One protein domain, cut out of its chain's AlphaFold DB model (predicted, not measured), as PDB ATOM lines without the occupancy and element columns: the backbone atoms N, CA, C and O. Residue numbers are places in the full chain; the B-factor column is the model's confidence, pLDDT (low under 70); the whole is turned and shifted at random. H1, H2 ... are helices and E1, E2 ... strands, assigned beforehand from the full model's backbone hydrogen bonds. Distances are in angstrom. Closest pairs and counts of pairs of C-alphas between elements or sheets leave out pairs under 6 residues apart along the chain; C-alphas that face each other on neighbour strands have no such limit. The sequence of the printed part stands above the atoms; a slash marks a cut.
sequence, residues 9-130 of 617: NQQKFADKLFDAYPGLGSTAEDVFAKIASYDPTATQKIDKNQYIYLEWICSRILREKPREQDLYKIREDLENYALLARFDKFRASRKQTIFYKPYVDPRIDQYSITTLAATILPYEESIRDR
ATOM      1  N   ASN A   9      -5.014  -6.346 -19.492       60.03
ATOM      2  CA  ASN A   9      -5.645  -7.043 -18.365       60.03
ATOM      3  C   ASN A   9      -4.976  -8.387 -18.036       60.03
ATOM      4  O   ASN A   9      -4.910  -8.760 -16.871       60.03
ATOM      5  N   GLN A  10      -4.417  -9.073 -19.035       66.12
ATOM      6  CA  GLN A  10      -3.682 -10.328 -18.862       66.12
ATOM      7  C   GLN A  10      -2.296 -10.080 -18.247       66.12
ATOM      8  O   GLN A  10      -1.844 -10.842 -17.397       66.12
ATOM      9  N   GLN A  11      -1.668  -8.951 -18.587       65.50
ATOM     10  CA  GLN A  11      -0.357  -8.554 -18.066       65.50
ATOM     11  C   GLN A  11      -0.370  -8.267 -16.546       65.50
ATOM     12  O   GLN A  11       0.637  -8.476 -15.883       65.50
ATOM     13  N   LYS A  12      -1.524  -7.885 -15.968       76.62
ATOM     14  CA  LYS A  12      -1.706  -7.665 -14.511       76.62
ATOM     15  C   LYS A  12      -1.550  -8.930 -13.659       76.62
ATOM     16  O   LYS A  12      -1.386  -8.823 -12.444       76.62
ATOM     17  N   PHE A  13      -1.670 -10.111 -14.265       83.00
ATOM     18  CA  PHE A  13      -1.531 -11.383 -13.562       83.00
ATOM     19  C   PHE A  13      -0.091 -11.898 -13.540       83.00
ATOM     20  O   PHE A  13       0.227 -12.679 -12.650       83.00
ATOM     21  N   ALA A  14       0.765 -11.470 -14.476       83.81
ATOM     22  CA  ALA A  14       2.087 -12.062 -14.691       83.81
ATOM     23  C   ALA A  14       2.964 -12.029 -13.430       83.81
ATOM     24  O   ALA A  14       3.402 -13.084 -12.985       83.81
ATOM     25  N   ASP A  15       3.117 -10.861 -12.796       84.62
ATOM     26  CA  ASP A  15       3.951 -10.717 -11.592       84.62
ATOM     27  C   ASP A  15       3.405 -11.543 -10.418       84.62
ATOM     28  O   ASP A  15       4.126 -12.302  -9.783       84.62
ATOM     29  N   LYS A  16       2.086 -11.489 -10.185       90.31
ATOM     30  CA  LYS A  16       1.442 -12.248  -9.100       90.31
ATOM     31  C   LYS A  16       1.564 -13.758  -9.288       90.31
ATOM     32  O   LYS A  16       1.635 -14.496  -8.311       90.31
ATOM     33  N   LEU A  17       1.504 -14.222 -10.536       91.06
ATOM     34  CA  LEU A  17       1.644 -15.637 -10.869       91.06
ATOM     35  C   LEU A  17       3.097 -16.089 -10.756       91.06
ATOM     36  O   LEU A  17       3.325 -17.195 -10.278       91.06
ATOM     37  N   PHE A  18       4.053 -15.241 -11.138       90.69
ATOM     38  CA  PHE A  18       5.477 -15.488 -10.933       90.69
ATOM     39  C   PHE A  18       5.815 -15.635  -9.449       90.69
ATOM     40  O   PHE A  18       6.448 -16.613  -9.066       90.69
ATOM     41  N   ASP A  19       5.303 -14.733  -8.607       89.19
ATOM     42  CA  ASP A  19       5.482 -14.804  -7.154       89.19
ATOM     43  C   ASP A  19       4.867 -16.079  -6.554       89.19
ATOM     44  O   ASP A  19       5.402 -16.654  -5.607       89.19
ATOM     45  N   ALA A  20       3.727 -16.527  -7.088       89.88
ATOM     46  CA  ALA A  20       3.030 -17.711  -6.595       89.88
ATOM     47  C   ALA A  20       3.639 -19.036  -7.092       89.88
ATOM     48  O   ALA A  20       3.546 -20.036  -6.382       89.88
ATOM     49  N   TYR A  21       4.239 -19.051  -8.287       92.00
ATOM     50  CA  TYR A  21       4.767 -20.251  -8.949       92.00
ATOM     51  C   TYR A  21       6.110 -19.986  -9.647       92.00
ATOM     52  O   TYR A  21       6.211 -20.115 -10.873       92.00
ATOM     53  N   PRO A  22       7.168 -19.647  -8.893       88.00
ATOM     54  CA  PRO A  22       8.477 -19.347  -9.472       88.00
ATOM     55  C   PRO A  22       9.136 -20.571 -10.134       88.00
ATOM     56  O   PRO A  22      10.036 -20.410 -10.952       88.00
ATOM     57  N   GLY A  23       8.688 -21.795  -9.819       88.62
ATOM     58  CA  GLY A  23       9.185 -23.039 -10.423       88.62
ATOM     59  C   GLY A  23       8.785 -23.236 -11.889       88.62
ATOM     60  O   GLY A  23       9.467 -23.947 -12.627       88.62
ATOM     61  N   LEU A  24       7.738 -22.546 -12.357       87.38
ATOM     62  CA  LEU A  24       7.199 -22.733 -13.709       87.38
ATOM     63  C   LEU A  24       8.016 -22.057 -14.822       87.38
ATOM     64  O   LEU A  24       7.770 -22.334 -16.000       87.38
ATOM     65  N   GLY A  25       8.948 -21.160 -14.493       88.94
ATOM     66  CA  GLY A  25       9.729 -20.418 -15.481       88.94
ATOM     67  C   GLY A  25      10.687 -19.402 -14.863       88.94
ATOM     68  O   GLY A  25      10.558 -19.033 -13.703       88.94
ATOM     69  N   SER A  26      11.659 -18.931 -15.647       90.25
ATOM     70  CA  SER A  26      12.696 -18.005 -15.162       90.25
ATOM     71  C   SER A  26      12.251 -16.541 -15.126       90.25
ATOM     72  O   SER A  26      12.902 -15.721 -14.482       90.25
ATOM     73  N   THR A  27      11.163 -16.201 -15.821       89.62
ATOM     74  CA  THR A  27      10.597 -14.846 -15.885       89.62
ATOM     75  C   THR A  27       9.083 -14.864 -15.677       89.62
ATOM     76  O   THR A  27       8.427 -15.894 -15.867       89.62
ATOM     77  N   ALA A  28       8.503 -13.712 -15.324       86.12
ATOM     78  CA  ALA A  28       7.054 -13.569 -15.190       86.12
ATOM     79  C   ALA A  28       6.321 -13.873 -16.505       86.12
ATOM     80  O   ALA A  28       5.246 -14.478 -16.500       86.12
ATOM     81  N   GLU A  29       6.924 -13.531 -17.645       85.56
ATOM     82  CA  GLU A  29       6.422 -13.899 -18.964       85.56
ATOM     83  C   GLU A  29       6.423 -15.414 -19.208       85.56
ATOM     84  O   GLU A  29       5.462 -15.921 -19.796       85.56
ATOM     85  N   ASP A  30       7.455 -16.137 -18.761       88.06
ATOM     86  CA  ASP A  30       7.545 -17.594 -18.923       88.06
ATOM     87  C   ASP A  30       6.465 -18.306 -18.105       88.06
ATOM     88  O   ASP A  30       5.721 -19.136 -18.640       88.06
ATOM     89  N   VAL A  31       6.318 -17.925 -16.831       89.25
ATOM     90  CA  VAL A  31       5.282 -18.465 -15.937       89.25
ATOM     91  C   VAL A  31       3.892 -18.170 -16.495       89.25
ATOM     92  O   VAL A  31       3.049 -19.068 -16.603       89.25
ATOM     93  N   PHE A  32       3.655 -16.933 -16.939       89.06
ATOM     94  CA  PHE A  32       2.385 -16.558 -17.549       89.06
ATOM     95  C   PHE A  32       2.110 -17.342 -18.837       89.06
ATOM     96  O   PHE A  32       0.991 -17.801 -19.041       89.06
ATOM     97  N   ALA A  33       3.106 -17.541 -19.705       86.50
ATOM     98  CA  ALA A  33       2.947 -18.323 -20.929       86.50
ATOM     99  C   ALA A  33       2.664 -19.806 -20.644       86.50
ATOM    100  O   ALA A  33       1.881 -20.435 -21.364       86.50
ATOM    101  N   LYS A  34       3.256 -20.366 -19.583       88.88
ATOM    102  CA  LYS A  34       2.976 -21.732 -19.136       88.88
ATOM    103  C   LYS A  34       1.537 -21.867 -18.638       88.88
ATOM    104  O   LYS A  34       0.838 -22.771 -19.089       88.88
ATOM    105  N   ILE A  35       1.054 -20.938 -17.813       91.06
ATOM    106  CA  ILE A  35      -0.342 -20.917 -17.337       91.06
ATOM    107  C   ILE A  35      -1.325 -20.656 -18.491       91.06
ATOM    108  O   ILE A  35      -2.299 -21.386 -18.655       91.06
ATOM    109  N   ALA A  36      -0.965 -19.707 -19.359       88.50
ATOM    110  CA  ALA A  36      -1.277 -19.597 -20.786       88.50
ATOM    111  C   ALA A  36      -1.777 -20.886 -21.446       88.50
ATOM    112  O   ALA A  36      -2.876 -20.993 -21.996       88.50
ATOM    113  N   SER A  37      -0.894 -21.881 -21.407       87.50
ATOM    114  CA  SER A  37      -1.050 -23.146 -22.115       87.50
ATOM    115  C   SER A  37      -2.091 -24.085 -21.501       87.50
ATOM    116  O   SER A  37      -2.518 -25.024 -22.177       87.50
ATOM    117  N   TYR A  38      -2.535 -23.836 -20.266       89.94
ATOM    118  CA  TYR A  38      -3.600 -24.616 -19.637       89.94
ATOM    119  C   TYR A  38      -5.001 -24.199 -20.100       89.94
ATOM    120  O   TYR A  38      -5.945 -24.956 -19.898       89.94
ATOM    121  N   ASP A  39      -5.155 -23.060 -20.786       89.75
ATOM    122  CA  ASP A  39      -6.413 -22.753 -21.469       89.75
ATOM    123  C   ASP A  39      -6.581 -23.684 -22.690       89.75
ATOM    124  O   ASP A  39      -5.766 -23.644 -23.623       89.75
ATOM    125  N   PRO A  40      -7.631 -24.526 -22.748       87.94
ATOM    126  CA  PRO A  40      -7.845 -25.416 -23.886       87.94
ATOM    127  C   PRO A  40      -8.141 -24.685 -25.204       87.94
ATOM    128  O   PRO A  40      -8.104 -25.310 -26.268       87.94
ATOM    129  N   THR A  41      -8.424 -23.377 -25.189       84.75
ATOM    130  CA  THR A  41      -8.589 -22.573 -26.410       84.75
ATOM    131  C   THR A  41      -7.282 -21.979 -26.927       84.75
ATOM    132  O   THR A  41      -7.257 -21.496 -28.059       84.75
ATOM    133  N   ALA A  42      -6.174 -22.116 -26.185       77.25
ATOM    134  CA  ALA A  42      -4.854 -21.615 -26.574       77.25
ATOM    135  C   ALA A  42      -4.343 -22.178 -27.916       77.25
ATOM    136  O   ALA A  42      -3.524 -21.550 -28.580       77.25
ATOM    137  N   THR A  43      -4.809 -23.364 -28.325       64.81
ATOM    138  CA  THR A  43      -4.377 -24.051 -29.556       64.81
ATOM    139  C   THR A  43      -5.414 -24.016 -30.687       64.81
ATOM    140  O   THR A  43      -5.180 -24.592 -31.753       64.81
ATOM    141  N   GLN A  44      -6.568 -23.361 -30.498       63.50
ATOM    142  CA  GLN A  44      -7.628 -23.331 -31.510       63.50
ATOM    143  C   GLN A  44      -7.257 -22.353 -32.638       63.50
ATOM    144  O   GLN A  44      -7.258 -21.140 -32.455       63.50
ATOM    145  N   LYS A  45      -6.950 -22.898 -33.828       45.72
ATOM    146  CA  LYS A  45      -6.511 -22.200 -35.061       45.72
ATOM    147  C   LYS A  45      -7.546 -21.241 -35.691       45.72
ATOM    148  O   LYS A  45      -7.494 -20.997 -36.893       45.72
ATOM    149  N   ILE A  46      -8.507 -20.717 -34.936       48.66
ATOM    150  CA  ILE A  46      -9.484 -19.753 -35.454       48.66
ATOM    151  C   ILE A  46      -8.989 -18.350 -35.102       48.66
ATOM    152  O   ILE A  46      -9.350 -17.803 -34.070       48.66
ATOM    153  N   ASP A  47      -8.093 -17.844 -35.949       45.59
ATOM    154  CA  ASP A  47      -7.749 -16.447 -36.284       45.59
ATOM    155  C   ASP A  47      -7.718 -15.328 -35.211       45.59
ATOM    156  O   ASP A  47      -7.574 -14.159 -35.566       45.59
ATOM    157  N   LYS A  48      -7.830 -15.613 -33.906       53.19
ATOM    158  CA  LYS A  48      -7.917 -14.573 -32.862       53.19
ATOM    159  C   LYS A  48      -7.266 -14.881 -31.509       53.19
ATOM    160  O   LYS A  48      -7.562 -14.134 -30.587       53.19
ATOM    161  N   ASN A  49      -6.411 -15.907 -31.346       54.91
ATOM    162  CA  ASN A  49      -5.728 -16.218 -30.060       54.91
ATOM    163  C   ASN A  49      -6.631 -15.970 -28.826       54.91
ATOM    164  O   ASN A  49      -6.233 -15.327 -27.853       54.91
ATOM    165  N   GLN A  50      -7.904 -16.370 -28.916       67.31
ATOM    166  CA  GLN A  50      -8.899 -15.941 -27.946       67.31
ATOM    167  C   GLN A  50      -8.910 -16.949 -26.806       67.31
ATOM    168  O   GLN A  50      -9.454 -18.048 -26.918       67.31
ATOM    169  N   TYR A  51      -8.261 -16.565 -25.716       80.50
ATOM    170  CA  TYR A  51      -8.277 -17.290 -24.457       80.50
ATOM    171  C   TYR A  51      -9.638 -17.099 -23.782       80.50
ATOM    172  O   TYR A  51      -9.943 -16.003 -23.311       80.50
ATOM    173  N   ILE A  52     -10.485 -18.131 -23.801       85.38
ATOM    174  CA  ILE A  52     -11.847 -18.047 -23.247       85.38
ATOM    175  C   ILE A  52     -11.816 -18.179 -21.724       85.38
ATOM    176  O   ILE A  52     -12.608 -17.538 -21.037       85.38
ATOM    177  N   TYR A  53     -10.910 -19.001 -21.197       90.50
ATOM    178  CA  TYR A  53     -10.887 -19.375 -19.786       90.50
ATOM    179  C   TYR A  53      -9.707 -18.775 -19.024       90.50
ATOM    180  O   TYR A  53      -9.700 -18.836 -17.801       90.50
ATOM    181  N   LEU A  54      -8.727 -18.171 -19.701       89.50
ATOM    182  CA  LEU A  54      -7.496 -17.684 -19.073       89.50
ATOM    183  C   LEU A  54      -7.714 -16.733 -17.892       89.50
ATOM    184  O   LEU A  54      -7.042 -16.875 -16.878       89.50
ATOM    185  N   GLU A  55      -8.659 -15.795 -17.973       88.81
ATOM    186  CA  GLU A  55      -8.947 -14.912 -16.834       88.81
ATOM    187  C   GLU A  55      -9.458 -15.699 -15.620       88.81
ATOM    188  O   GLU A  55      -9.023 -15.455 -14.491       88.81
ATOM    189  N   TRP A  56     -10.327 -16.688 -15.853       93.12
ATOM    190  CA  TRP A  56     -10.794 -17.597 -14.812       93.12
ATOM    191  C   TRP A  56      -9.633 -18.434 -14.260       93.12
ATOM    192  O   TRP A  56      -9.452 -18.465 -13.047       93.12
ATOM    193  N   ILE A  57      -8.793 -19.019 -15.123       93.81
ATOM    194  CA  ILE A  57      -7.613 -19.810 -14.734       93.81
ATOM    195  C   ILE A  57      -6.696 -18.985 -13.823       93.81
ATOM    196  O   ILE A  57      -6.424 -19.397 -12.696       93.81
ATOM    197  N   CYS A  58      -6.271 -17.799 -14.266       92.62
ATOM    198  CA  CYS A  58      -5.398 -16.913 -13.494       92.62
ATOM    199  C   CYS A  58      -6.020 -16.537 -12.143       92.62
ATOM    200  O   CYS A  58      -5.356 -16.601 -11.108       92.62
ATOM    201  N   SER A  59      -7.308 -16.181 -12.140       92.25
ATOM    202  CA  SER A  59      -8.021 -15.776 -10.924       92.25
ATOM    203  C   SER A  59      -8.161 -16.925  -9.923       92.25
ATOM    204  O   SER A  59      -7.998 -16.714  -8.720       92.25
ATOM    205  N   ARG A  60      -8.449 -18.144 -10.397       94.12
ATOM    206  CA  ARG A  60      -8.600 -19.324  -9.538       94.12
ATOM    207  C   ARG A  60      -7.269 -19.837  -9.016       94.12
ATOM    208  O   ARG A  60      -7.179 -20.083  -7.820       94.12
ATOM    209  N   ILE A  61      -6.232 -19.908  -9.849       94.00
ATOM    210  CA  ILE A  61      -4.884 -20.311  -9.420       94.00
ATOM    211  C   ILE A  61      -4.370 -19.386  -8.311       94.00
ATOM    212  O   ILE A  61      -3.925 -19.865  -7.274       94.00
ATOM    213  N   LEU A  62      -4.497 -18.063  -8.468       92.19
ATOM    214  CA  LEU A  62      -4.048 -17.113  -7.442       92.19
ATOM    215  C   LEU A  62      -4.843 -17.204  -6.135       92.19
ATOM    216  O   LEU A  62      -4.302 -16.926  -5.064       92.19
ATOM    217  N   ARG A  63      -6.131 -17.557  -6.221       92.94
ATOM    218  CA  ARG A  63      -7.022 -17.647  -5.060       92.94
ATOM    219  C   ARG A  63      -6.885 -18.971  -4.313       92.94
ATOM    220  O   ARG A  63      -6.878 -18.965  -3.089       92.94
ATOM    221  N   GLU A  64      -6.842 -20.081  -5.039       91.75
ATOM    222  CA  GLU A  64      -6.884 -21.441  -4.487       91.75
ATOM    223  C   GLU A  64      -5.491 -22.051  -4.316       91.75
ATOM    224  O   GLU A  64      -5.345 -22.991  -3.545       91.75
ATOM    225  N   LYS A  65      -4.475 -21.505  -4.997       90.25
ATOM    226  CA  LYS A  65      -3.070 -21.929  -4.922       90.25
ATOM    227  C   LYS A  65      -2.884 -23.457  -5.018       90.25
ATOM    228  O   LYS A  65      -2.262 -24.049  -4.135       90.25
ATOM    229  N   PRO A  66      -3.421 -24.124  -6.064       89.50
ATOM    230  CA  PRO A  66      -3.193 -25.557  -6.275       89.50
ATOM    231  C   PRO A  66      -1.694 -25.874  -6.381       89.50
ATOM    232  O   PRO A  66      -0.905 -25.015  -6.772       89.50
ATOM    233  N   ARG A  67      -1.285 -27.113  -6.083       86.31
ATOM    234  CA  ARG A  67       0.119 -27.527  -6.249       86.31
ATOM    235  C   ARG A  67       0.555 -27.336  -7.700       86.31
ATOM    236  O   ARG A  67      -0.222 -27.601  -8.616       86.31
ATOM    237  N   GLU A  68       1.805 -26.933  -7.906       87.19
ATOM    238  CA  GLU A  68       2.360 -26.696  -9.246       87.19
ATOM    239  C   GLU A  68       2.167 -27.910 -10.172       87.19
ATOM    240  O   GLU A  68       1.691 -27.775 -11.300       87.19
ATOM    241  N   GLN A  69       2.430 -29.108  -9.645       83.25
ATOM    242  CA  GLN A  69       2.258 -30.373 -10.359       83.25
ATOM    243  C   GLN A  69       0.803 -30.703 -10.718       83.25
ATOM    244  O   GLN A  69       0.584 -31.501 -11.617       83.25
ATOM    245  N   ASP A  70      -0.197 -30.106 -10.060       86.62
ATOM    246  CA  ASP A  70      -1.620 -30.354 -10.336       86.62
ATOM    247  C   ASP A  70      -2.206 -29.370 -11.364       86.62
ATOM    248  O   ASP A  70      -3.342 -29.540 -11.809       86.62
ATOM    249  N   LEU A  71      -1.452 -28.346 -11.787       89.31
ATOM    250  CA  LEU A  71      -1.959 -27.298 -12.681       89.31
ATOM    251  C   LEU A  71      -2.418 -27.820 -14.049       89.31
ATOM    252  O   LEU A  71      -3.332 -27.250 -14.646       89.31
ATOM    253  N   TYR A  72      -1.843 -28.922 -14.540       87.56
ATOM    254  CA  TYR A  72      -2.266 -29.520 -15.809       87.56
ATOM    255  C   TYR A  72      -3.715 -30.035 -15.768       87.56
ATOM    256  O   TYR A  72      -4.381 -30.036 -16.808       87.56
ATOM    257  N   LYS A  73      -4.224 -30.426 -14.586       89.62
ATOM    258  CA  LYS A  73      -5.586 -30.957 -14.404       89.62
ATOM    259  C   LYS A  73      -6.642 -29.917 -14.794       89.62
ATOM    260  O   LYS A  73      -7.676 -30.272 -15.352       89.62
ATOM    261  N   ILE A  74      -6.333 -28.625 -14.627       91.62
ATOM    262  CA  ILE A  74      -7.207 -27.503 -15.010       91.62
ATOM    263  C   ILE A  74      -7.548 -27.553 -16.503       91.62
ATOM    264  O   ILE A  74      -8.699 -27.330 -16.886       91.62
ATOM    265  N   ARG A  75      -6.568 -27.863 -17.360       91.00
ATOM    266  CA  ARG A  75      -6.804 -27.973 -18.801       91.00
ATOM    267  C   ARG A  75      -7.758 -29.119 -19.111       91.00
ATOM    268  O   ARG A  75      -8.702 -28.931 -19.873       91.00
ATOM    269  N   GLU A  76      -7.511 -30.292 -18.533       89.12
ATOM    270  CA  GLU A  76      -8.333 -31.487 -18.748       89.12
ATOM    271  C   GLU A  76      -9.780 -31.262 -18.291       89.12
ATOM    272  O   GLU A  76     -10.718 -31.557 -19.039       89.12
ATOM    273  N   ASP A  77      -9.956 -30.652 -17.118       91.56
ATOM    274  CA  ASP A  77     -11.263 -30.268 -16.591       91.56
ATOM    275  C   ASP A  77     -11.963 -29.267 -17.514       91.56
ATOM    276  O   ASP A  77     -13.121 -29.455 -17.873       91.56
ATOM    277  N   LEU A  78     -11.273 -28.234 -17.998       92.12
ATOM    278  CA  LEU A  78     -11.883 -27.270 -18.916       92.12
ATOM    279  C   LEU A  78     -12.225 -27.874 -20.290       92.12
ATOM    280  O   LEU A  78     -13.222 -27.478 -20.896       92.12
ATOM    281  N   GLU A  79     -11.456 -28.849 -20.787       89.44
ATOM    282  CA  GLU A  79     -11.803 -29.605 -22.000       89.44
ATOM    283  C   GLU A  79     -13.094 -30.411 -21.803       89.44
ATOM    284  O   GLU A  79     -13.990 -30.373 -22.654       89.44
ATOM    285  N   ASN A  80     -13.208 -31.110 -20.672       88.88
ATOM    286  CA  ASN A  80     -14.387 -31.898 -20.324       88.88
ATOM    287  C   ASN A  80     -15.605 -30.997 -20.063       88.88
ATOM    288  O   ASN A  80     -16.688 -31.263 -20.584       88.88
ATOM    289  N   TYR A  81     -15.425 -29.885 -19.352       90.88
ATOM    290  CA  TYR A  81     -16.433 -28.843 -19.155       90.88
ATOM    291  C   TYR A  81     -16.944 -28.298 -20.487       90.88
ATOM    292  O   TYR A  81     -18.148 -28.288 -20.735       90.88
ATOM    293  N   ALA A  82     -16.038 -27.892 -21.383       87.94
ATOM    294  CA  ALA A  82     -16.404 -27.345 -22.683       87.94
ATOM    295  C   ALA A  82     -17.173 -28.368 -23.529       87.94
ATOM    296  O   ALA A  82     -18.081 -27.999 -24.275       87.94
ATOM    297  N   LEU A  83     -16.836 -29.656 -23.408       83.81
ATOM    298  CA  LEU A  83     -17.596 -30.739 -24.016       83.81
ATOM    299  C   LEU A  83     -19.012 -30.806 -23.415       83.81
ATOM    300  O   LEU A  83     -19.991 -30.702 -24.152       83.81
ATOM    301  N   LEU A  84     -19.132 -30.934 -22.092       83.75
ATOM    302  CA  LEU A  84     -20.407 -31.096 -21.379       83.75
ATOM    303  C   LEU A  84     -21.344 -29.889 -21.533       83.75
ATOM    304  O   LEU A  84     -22.553 -30.068 -21.676       83.75
ATOM    305  N   ALA A  85     -20.804 -28.671 -21.582       82.06
ATOM    306  CA  ALA A  85     -21.574 -27.449 -21.799       82.06
ATOM    307  C   ALA A  85     -22.197 -27.389 -23.212       82.06
ATOM    308  O   ALA A  85     -23.300 -26.867 -23.393       82.06
ATOM    309  N   ARG A  86     -21.519 -27.958 -24.224       74.50
ATOM    310  CA  ARG A  86     -21.929 -27.891 -25.642       74.50
ATOM    311  C   ARG A  86     -22.969 -28.933 -26.060       74.50
ATOM    312  O   ARG A  86     -23.725 -28.664 -26.987       74.50
ATOM    313  N   PHE A  87     -23.024 -30.113 -25.437       65.62
ATOM    314  CA  PHE A  87     -23.909 -31.205 -25.884       65.62
ATOM    315  C   PHE A  87     -25.225 -31.269 -25.100       65.62
ATOM    316  O   PHE A  87     -25.206 -31.482 -23.896       65.62
ATOM    317  N   ASP A  88     -26.372 -31.185 -25.786       58.28
ATOM    318  CA  ASP A  88     -27.716 -31.316 -25.179       58.28
ATOM    319  C   ASP A  88     -28.057 -32.729 -24.688       58.28
ATOM    320  O   ASP A  88     -28.928 -32.904 -23.835       58.28
ATOM    321  N   LYS A  89     -27.381 -33.742 -25.240       56.91
ATOM    322  CA  LYS A  89     -27.537 -35.155 -24.883       56.91
ATOM    323  C   LYS A  89     -26.167 -35.815 -24.822       56.91
ATOM    324  O   LYS A  89     -25.387 -35.718 -25.774       56.91
ATOM    325  N   PHE A  90     -25.902 -36.527 -23.735       59.66
ATOM    326  CA  PHE A  90     -24.671 -37.268 -23.507       59.66
ATOM    327  C   PHE A  90     -24.998 -38.747 -23.246       59.66
ATOM    328  O   PHE A  90     -25.802 -39.076 -22.374       59.66
ATOM    329  N   ARG A  91     -24.421 -39.645 -24.055       53.97
ATOM    330  CA  ARG A  91     -24.719 -41.087 -24.046       53.97
ATOM    331  C   ARG A  91     -23.482 -41.843 -23.566       53.97
ATOM    332  O   ARG A  91     -22.453 -41.781 -24.234       53.97
ATOM    333  N   ALA A  92     -23.584 -42.539 -22.435       51.59
ATOM    334  CA  ALA A  92     -22.515 -43.409 -21.949       51.59
ATOM    335  C   ALA A  92     -22.595 -44.776 -22.640       51.59
ATOM    336  O   ALA A  92     -23.665 -45.388 -22.711       51.59
ATOM    337  N   SER A  93     -21.466 -45.249 -23.168       50.03
ATOM    338  CA  SER A  93     -21.396 -46.413 -24.060       50.03
ATOM    339  C   SER A  93     -21.619 -47.759 -23.358       50.03
ATOM    340  O   SER A  93     -22.136 -48.672 -23.990       50.03
ATOM    341  N   ARG A  94     -21.346 -47.892 -22.051       42.59
ATOM    342  CA  ARG A  94     -21.408 -49.199 -21.357       42.59
ATOM    343  C   ARG A  94     -22.800 -49.672 -20.900       42.59
ATOM    344  O   ARG A  94     -22.958 -50.855 -20.635       42.59
ATOM    345  N   LYS A  95     -23.819 -48.803 -20.793       45.53
ATOM    346  CA  LYS A  95     -25.145 -49.185 -20.230       45.53
ATOM    347  C   LYS A  95     -26.368 -48.752 -21.047       45.53
ATOM    348  O   LYS A  95     -27.490 -48.873 -20.569       45.53
ATOM    349  N   GLN A  96     -26.176 -48.174 -22.235       49.09
ATOM    350  CA  GLN A  96     -27.230 -47.449 -22.972       49.09
ATOM    351  C   GLN A  96     -27.942 -46.348 -22.153       49.09
ATOM    352  O   GLN A  96     -28.933 -45.785 -22.617       49.09
ATOM    353  N   THR A  97     -27.435 -45.993 -20.967       48.41
ATOM    354  CA  THR A  97     -27.985 -44.934 -20.125       48.41
ATOM    355  C   THR A  97     -27.818 -43.594 -20.836       48.41
ATOM    356  O   THR A  97     -26.709 -43.175 -21.183       48.41
ATOM    357  N   ILE A  98     -28.948 -42.938 -21.098       52.22
ATOM    358  CA  ILE A  98     -29.008 -41.594 -21.671       52.22
ATOM    359  C   ILE A  98     -29.072 -40.621 -20.498       52.22
ATOM    360  O   ILE A  98     -30.034 -40.648 -19.733       52.22
ATOM    361  N   PHE A  99     -28.066 -39.762 -20.357       54.88
ATOM    362  CA  PHE A  99     -28.125 -38.653 -19.409       54.88
ATOM    363  C   PHE A  99     -28.794 -37.456 -20.100       54.88
ATOM    364  O   PHE A  99     -28.592 -37.258 -21.299       54.88
ATOM    365  N   TYR A 100     -29.550 -36.628 -19.375       53.19
ATOM    366  CA  TYR A 100     -30.182 -35.401 -19.893       53.19
ATOM    367  C   TYR A 100     -29.675 -34.166 -19.126       53.19
ATOM    368  O   TYR A 100     -29.321 -34.280 -17.957       53.19
ATOM    369  N   LYS A 101     -29.605 -33.010 -19.803       59.69
ATOM    370  CA  LYS A 101     -29.095 -31.731 -19.268       59.69
ATOM    371  C   LYS A 101     -29.852 -31.210 -18.022       59.69
ATOM    372  O   LYS A 101     -31.032 -31.525 -17.875       59.69
ATOM    373  N   PRO A 102     -29.228 -30.295 -17.241       53.94
ATOM    374  CA  PRO A 102     -27.854 -29.796 -17.390       53.94
ATOM    375  C   PRO A 102     -26.827 -30.654 -16.637       53.94
ATOM    376  O   PRO A 102     -27.038 -31.021 -15.488       53.94
ATOM    377  N   TYR A 103     -25.694 -30.945 -17.284       69.12
ATOM    378  CA  TYR A 103     -24.572 -31.667 -16.657       69.12
ATOM    379  C   TYR A 103     -23.637 -30.733 -15.879       69.12
ATOM    380  O   TYR A 103     -23.025 -31.149 -14.902       69.12
ATOM    381  N   VAL A 104     -23.533 -29.484 -16.345       79.19
ATOM    382  CA  VAL A 104     -22.728 -28.385 -15.795       79.19
ATOM    383  C   VAL A 104     -23.486 -27.063 -15.995       79.19
ATOM    384  O   VAL A 104     -24.282 -26.950 -16.934       79.19
ATOM    385  N   ASP A 105     -23.246 -26.067 -15.141       83.06
ATOM    386  CA  ASP A 105     -23.669 -24.680 -15.357       83.06
ATOM    387  C   ASP A 105     -22.861 -24.107 -16.534       83.06
ATOM    388  O   ASP A 105     -21.642 -24.275 -16.568       83.06
ATOM    389  N   PRO A 106     -23.495 -23.456 -17.525       80.81
ATOM    390  CA  PRO A 106     -22.787 -22.886 -18.671       80.81
ATOM    391  C   PRO A 106     -21.871 -21.701 -18.318       80.81
ATOM    392  O   PRO A 106     -21.108 -21.247 -19.177       80.81
ATOM    393  N   ARG A 107     -21.945 -21.171 -17.093       86.00
ATOM    394  CA  ARG A 107     -21.109 -20.075 -16.606       86.00
ATOM    395  C   ARG A 107     -19.974 -20.639 -15.748       86.00
ATOM    396  O   ARG A 107     -20.170 -21.086 -14.620       86.00
ATOM    397  N   ILE A 108     -18.760 -20.585 -16.293       90.06
ATOM    398  CA  ILE A 108     -17.556 -21.137 -15.650       90.06
ATOM    399  C   ILE A 108     -17.212 -20.434 -14.324       90.06
ATOM    400  O   ILE A 108     -16.589 -21.018 -13.440       90.06
ATOM    401  N   ASP A 109     -17.651 -19.187 -14.151       90.12
ATOM    402  CA  ASP A 109     -17.422 -18.371 -12.957       90.12
ATOM    403  C   ASP A 109     -18.065 -18.940 -11.682       90.12
ATOM    404  O   ASP A 109     -17.571 -18.661 -10.590       90.12
ATOM    405  N   GLN A 110     -19.090 -19.789 -11.806       90.06
ATOM    406  CA  GLN A 110     -19.714 -20.484 -10.675       90.06
ATOM    407  C   GLN A 110     -18.784 -21.519 -10.033       90.06
ATOM    408  O   GLN A 110     -18.944 -21.854  -8.861       90.06
ATOM    409  N   TYR A 111     -17.793 -22.002 -10.781       93.81
ATOM    410  CA  TYR A 111     -16.903 -23.058 -10.329       93.81
ATOM    411  C   TYR A 111     -15.591 -22.508  -9.769       93.81
ATOM    412  O   TYR A 111     -14.956 -21.622 -10.345       93.81
ATOM    413  N   SER A 112     -15.178 -23.076  -8.640       93.81
ATOM    414  CA  SER A 112     -13.777 -23.172  -8.212       93.81
ATOM    415  C   SER A 112     -13.063 -24.304  -8.962       93.81
ATOM    416  O   SER A 112     -13.727 -25.116  -9.610       93.81
ATOM    417  N   ILE A 113     -11.735 -24.414  -8.850       91.94
ATOM    418  CA  ILE A 113     -10.994 -25.552  -9.436       91.94
ATOM    419  C   ILE A 113     -11.522 -26.870  -8.854       91.94
ATOM    420  O   ILE A 113     -11.874 -27.791  -9.587       91.94
ATOM    421  N   THR A 114     -11.671 -26.922  -7.529       88.31
ATOM    422  CA  THR A 114     -12.119 -28.135  -6.824       88.31
ATOM    423  C   THR A 114     -13.553 -28.532  -7.192       88.31
ATOM    424  O   THR A 114     -13.839 -29.706  -7.426       88.31
ATOM    425  N   THR A 115     -14.473 -27.564  -7.263       91.94
ATOM    426  CA  THR A 115     -15.885 -27.845  -7.584       91.94
ATOM    427  C   THR A 115     -16.086 -28.176  -9.057       91.94
ATOM    428  O   THR A 115     -16.946 -29.001  -9.367       91.94
ATOM    429  N   LEU A 116     -15.277 -27.611  -9.963       92.94
ATOM    430  CA  LEU A 116     -15.265 -28.011 -11.369       92.94
ATOM    431  C   LEU A 116     -14.861 -29.483 -11.506       92.94
ATOM    432  O   LEU A 116     -15.613 -30.270 -12.082       92.94
ATOM    433  N   ALA A 117     -13.726 -29.858 -10.909       90.44
ATOM    434  CA  ALA A 117     -13.215 -31.224 -10.920       90.44
ATOM    435  C   ALA A 117     -14.252 -32.222 -10.375       90.44
ATOM    436  O   ALA A 117     -14.559 -33.214 -11.034       90.44
ATOM    437  N   ALA A 118     -14.861 -31.921  -9.221       87.50
ATOM    438  CA  ALA A 118     -15.895 -32.760  -8.612       87.50
ATOM    439  C   ALA A 118     -17.172 -32.869  -9.468       87.50
ATOM    440  O   ALA A 118     -17.799 -33.925  -9.512       87.50
ATOM    441  N   THR A 119     -17.557 -31.802 -10.179       89.31
ATOM    442  CA  THR A 119     -18.734 -31.807 -11.069       89.31
ATOM    443  C   THR A 119     -18.489 -32.642 -12.328       89.31
ATOM    444  O   THR A 119     -19.409 -33.274 -12.847       89.31
ATOM    445  N   ILE A 120     -17.254 -32.655 -12.832       88.38
ATOM    446  CA  ILE A 120     -16.874 -33.358 -14.063       88.38
ATOM    447  C   ILE A 120     -16.603 -34.839 -13.818       88.38
ATOM    448  O   ILE A 120     -16.981 -35.656 -14.660       88.38
ATOM    449  N   LEU A 121     -15.984 -35.180 -12.682       86.69
ATOM    450  CA  LEU A 121     -15.570 -36.542 -12.326       86.69
ATOM    451  C   LEU A 121     -16.647 -37.604 -12.624       86.69
ATOM    452  O   LEU A 121     -16.321 -38.623 -13.240       86.69
ATOM    453  N   PRO A 122     -17.946 -37.374 -12.315       83.81
ATOM    454  CA  PRO A 122     -19.012 -38.306 -12.639       83.81
ATOM    455  C   PRO A 122     -19.105 -38.752 -14.102       83.81
ATOM    456  O   PRO A 122     -19.664 -39.822 -14.363       83.81
ATOM    457  N   TYR A 123     -18.608 -37.944 -15.037       82.75
ATOM    458  CA  TYR A 123     -18.775 -38.120 -16.476       82.75
ATOM    459  C   TYR A 123     -17.488 -38.541 -17.195       82.75
ATOM    460  O   TYR A 123     -17.567 -38.943 -18.354       82.75
ATOM    461  N   GLU A 124     -16.318 -38.487 -16.554       81.94
ATOM    462  CA  GLU A 124     -15.019 -38.646 -17.231       81.94
ATOM    463  C   GLU A 124     -14.836 -39.992 -17.922       81.94
ATOM    464  O   GLU A 124     -14.440 -40.032 -19.086       81.94
ATOM    465  N   GLU A 125     -15.190 -41.090 -17.249       80.81
ATOM    466  CA  GLU A 125     -15.145 -42.432 -17.842       80.81
ATOM    467  C   GLU A 125     -16.001 -42.485 -19.115       80.81
ATOM    468  O   GLU A 125     -15.561 -42.933 -20.172       80.81
ATOM    469  N   SER A 126     -17.209 -41.925 -19.045       79.06
ATOM    470  CA  SER A 126     -18.120 -41.889 -20.185       79.06
ATOM    471  C   SER A 126     -17.625 -40.964 -21.300       79.06
ATOM    472  O   SER A 126     -17.890 -41.231 -22.470       79.06
ATOM    473  N   ILE A 127     -16.917 -39.878 -20.970       81.31
ATOM    474  CA  ILE A 127     -16.312 -38.968 -21.953       81.31
ATOM    475  C   ILE A 127     -15.174 -39.683 -22.681       81.31
ATOM    476  O   ILE A 127     -15.118 -39.627 -23.914       81.31
ATOM    477  N   ARG A 128     -14.310 -40.382 -21.935       81.81
ATOM    478  CA  ARG A 128     -13.191 -41.169 -22.466       81.81
ATOM    479  C   ARG A 128     -13.679 -42.279 -23.394       81.81
ATOM    480  O   ARG A 128     -13.168 -42.422 -24.503       81.81
ATOM    481  N   ASP A 129     -14.710 -43.007 -22.982       82.88
ATOM    482  CA  ASP A 129     -15.191 -44.188 -23.700       82.88
ATOM    483  C   ASP A 129     -16.246 -43.862 -24.777       82.88
ATOM    484  O   ASP A 129     -16.678 -44.744 -25.520       82.88
ATOM    485  N   ARG A 130     -16.639 -42.585 -24.931       78.50
ATOM    486  CA  ARG A 130     -17.682 -42.128 -25.874       78.50
ATOM    487  C   ARG A 130     -17.447 -42.564 -27.323       78.50
ATOM    488  O   ARG A 130     -18.412 -42.752 -28.061       78.50
TER     489      ARG A 130
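What this domain is: This is residues 9 to 130 of the 617 residues of an uncharacterized protein of Alphaproteobacteria bacterium RIFCSPHIGHO2_02_FULL_46_13 (UniProt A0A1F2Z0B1). This is an elongated, mostly helical domain: H1, H2 and H3 cluster at one end, the long helix H4 runs from beside them through the middle toward the other end, the kinked H5 packs across the middle of H4 at its residues 74 to 81, and the small hairpin E1 and E2 makes the tip at the far end. Between H2 and H3, the loop of residues 43 to 49 sticks out sideways. The printed part has 122 residues, with five named helices and two named strands in the order H1 H2 H3 H4 E1 E2 H5; the two strands form an antiparallel sheet. By its radius of gyration of the C-alphas, 15.8 A, it is compact, and it spans 50 by 33 by 23 A.

How they stand to each other: Start at H1, residues 9 to 20, which with residues 13 to 18 alone touches H2, residues 28 to 36; they are about perpendicular at 76 degrees, and their closest C-alphas are those of Phe 18 and Ala 28, 4.9 A apart. H1 also touches H3, residues 54 to 64, at a shallow tilt of 32 degrees, the same way; their closest C-alphas, those of Phe 13 and Cys 58, are 6.7 A apart. H2 and H3 only just touch, with 3 pairs of C-alphas within 8 A, the closest being Ala 36 and Leu 54 at 6.7 A. Go on to H4, residues 68 to 86: it is close to H3 but not clearly touching, with the C-alphas of Ile 57 and Ile 74 closest at 7.7 A. With residues 74 to 81 alone, H4 touches H5, residues 113 to 129, at a steep tilt of 64 degrees, the same way; the closest C-alphas, those of Asp 77 and Ala 117, are 6.1 A apart. Look between these helices in the chain for the hairpin of E1, residues 89 to 91, and E2, residues 98 to 100, where N 99 and O 90 are 3.1 A apart, within hydrogen-bond range. Every O i to N i+4 pair is within range in H2 and H3, against 4 of 8 in H1, 10 of 15 in H4 and 9 of 13 in H5.

Where its parts are: Find C-alpha 9 at (-5.645, -7.043, -18.365), where H1 begins; it is 18.1 A long. H2 measures 11.7 A and H3 15.1 A. From C-alpha 68 at (2.360, -26.696, -9.246), H4 runs 29.3 A. E1 and E2 measure 6.6 A and 6.5 A. H5, 23.8 A long with a kink of 59 degrees near residue 123, ends at C-alpha 129 at (-15.191, -44.188, -23.700).

The domain as a whole: The C-alphas of Thr 27 and Gln 96 are the two farthest apart, at 50.4 A. The printed part has no cut. The links from H2 to H3, 17 residues, and from E2 to H5, 12 residues, are long. The model's pLDDT is under 70 at residues 9 to 11, 43 to 50 and 87 to 103.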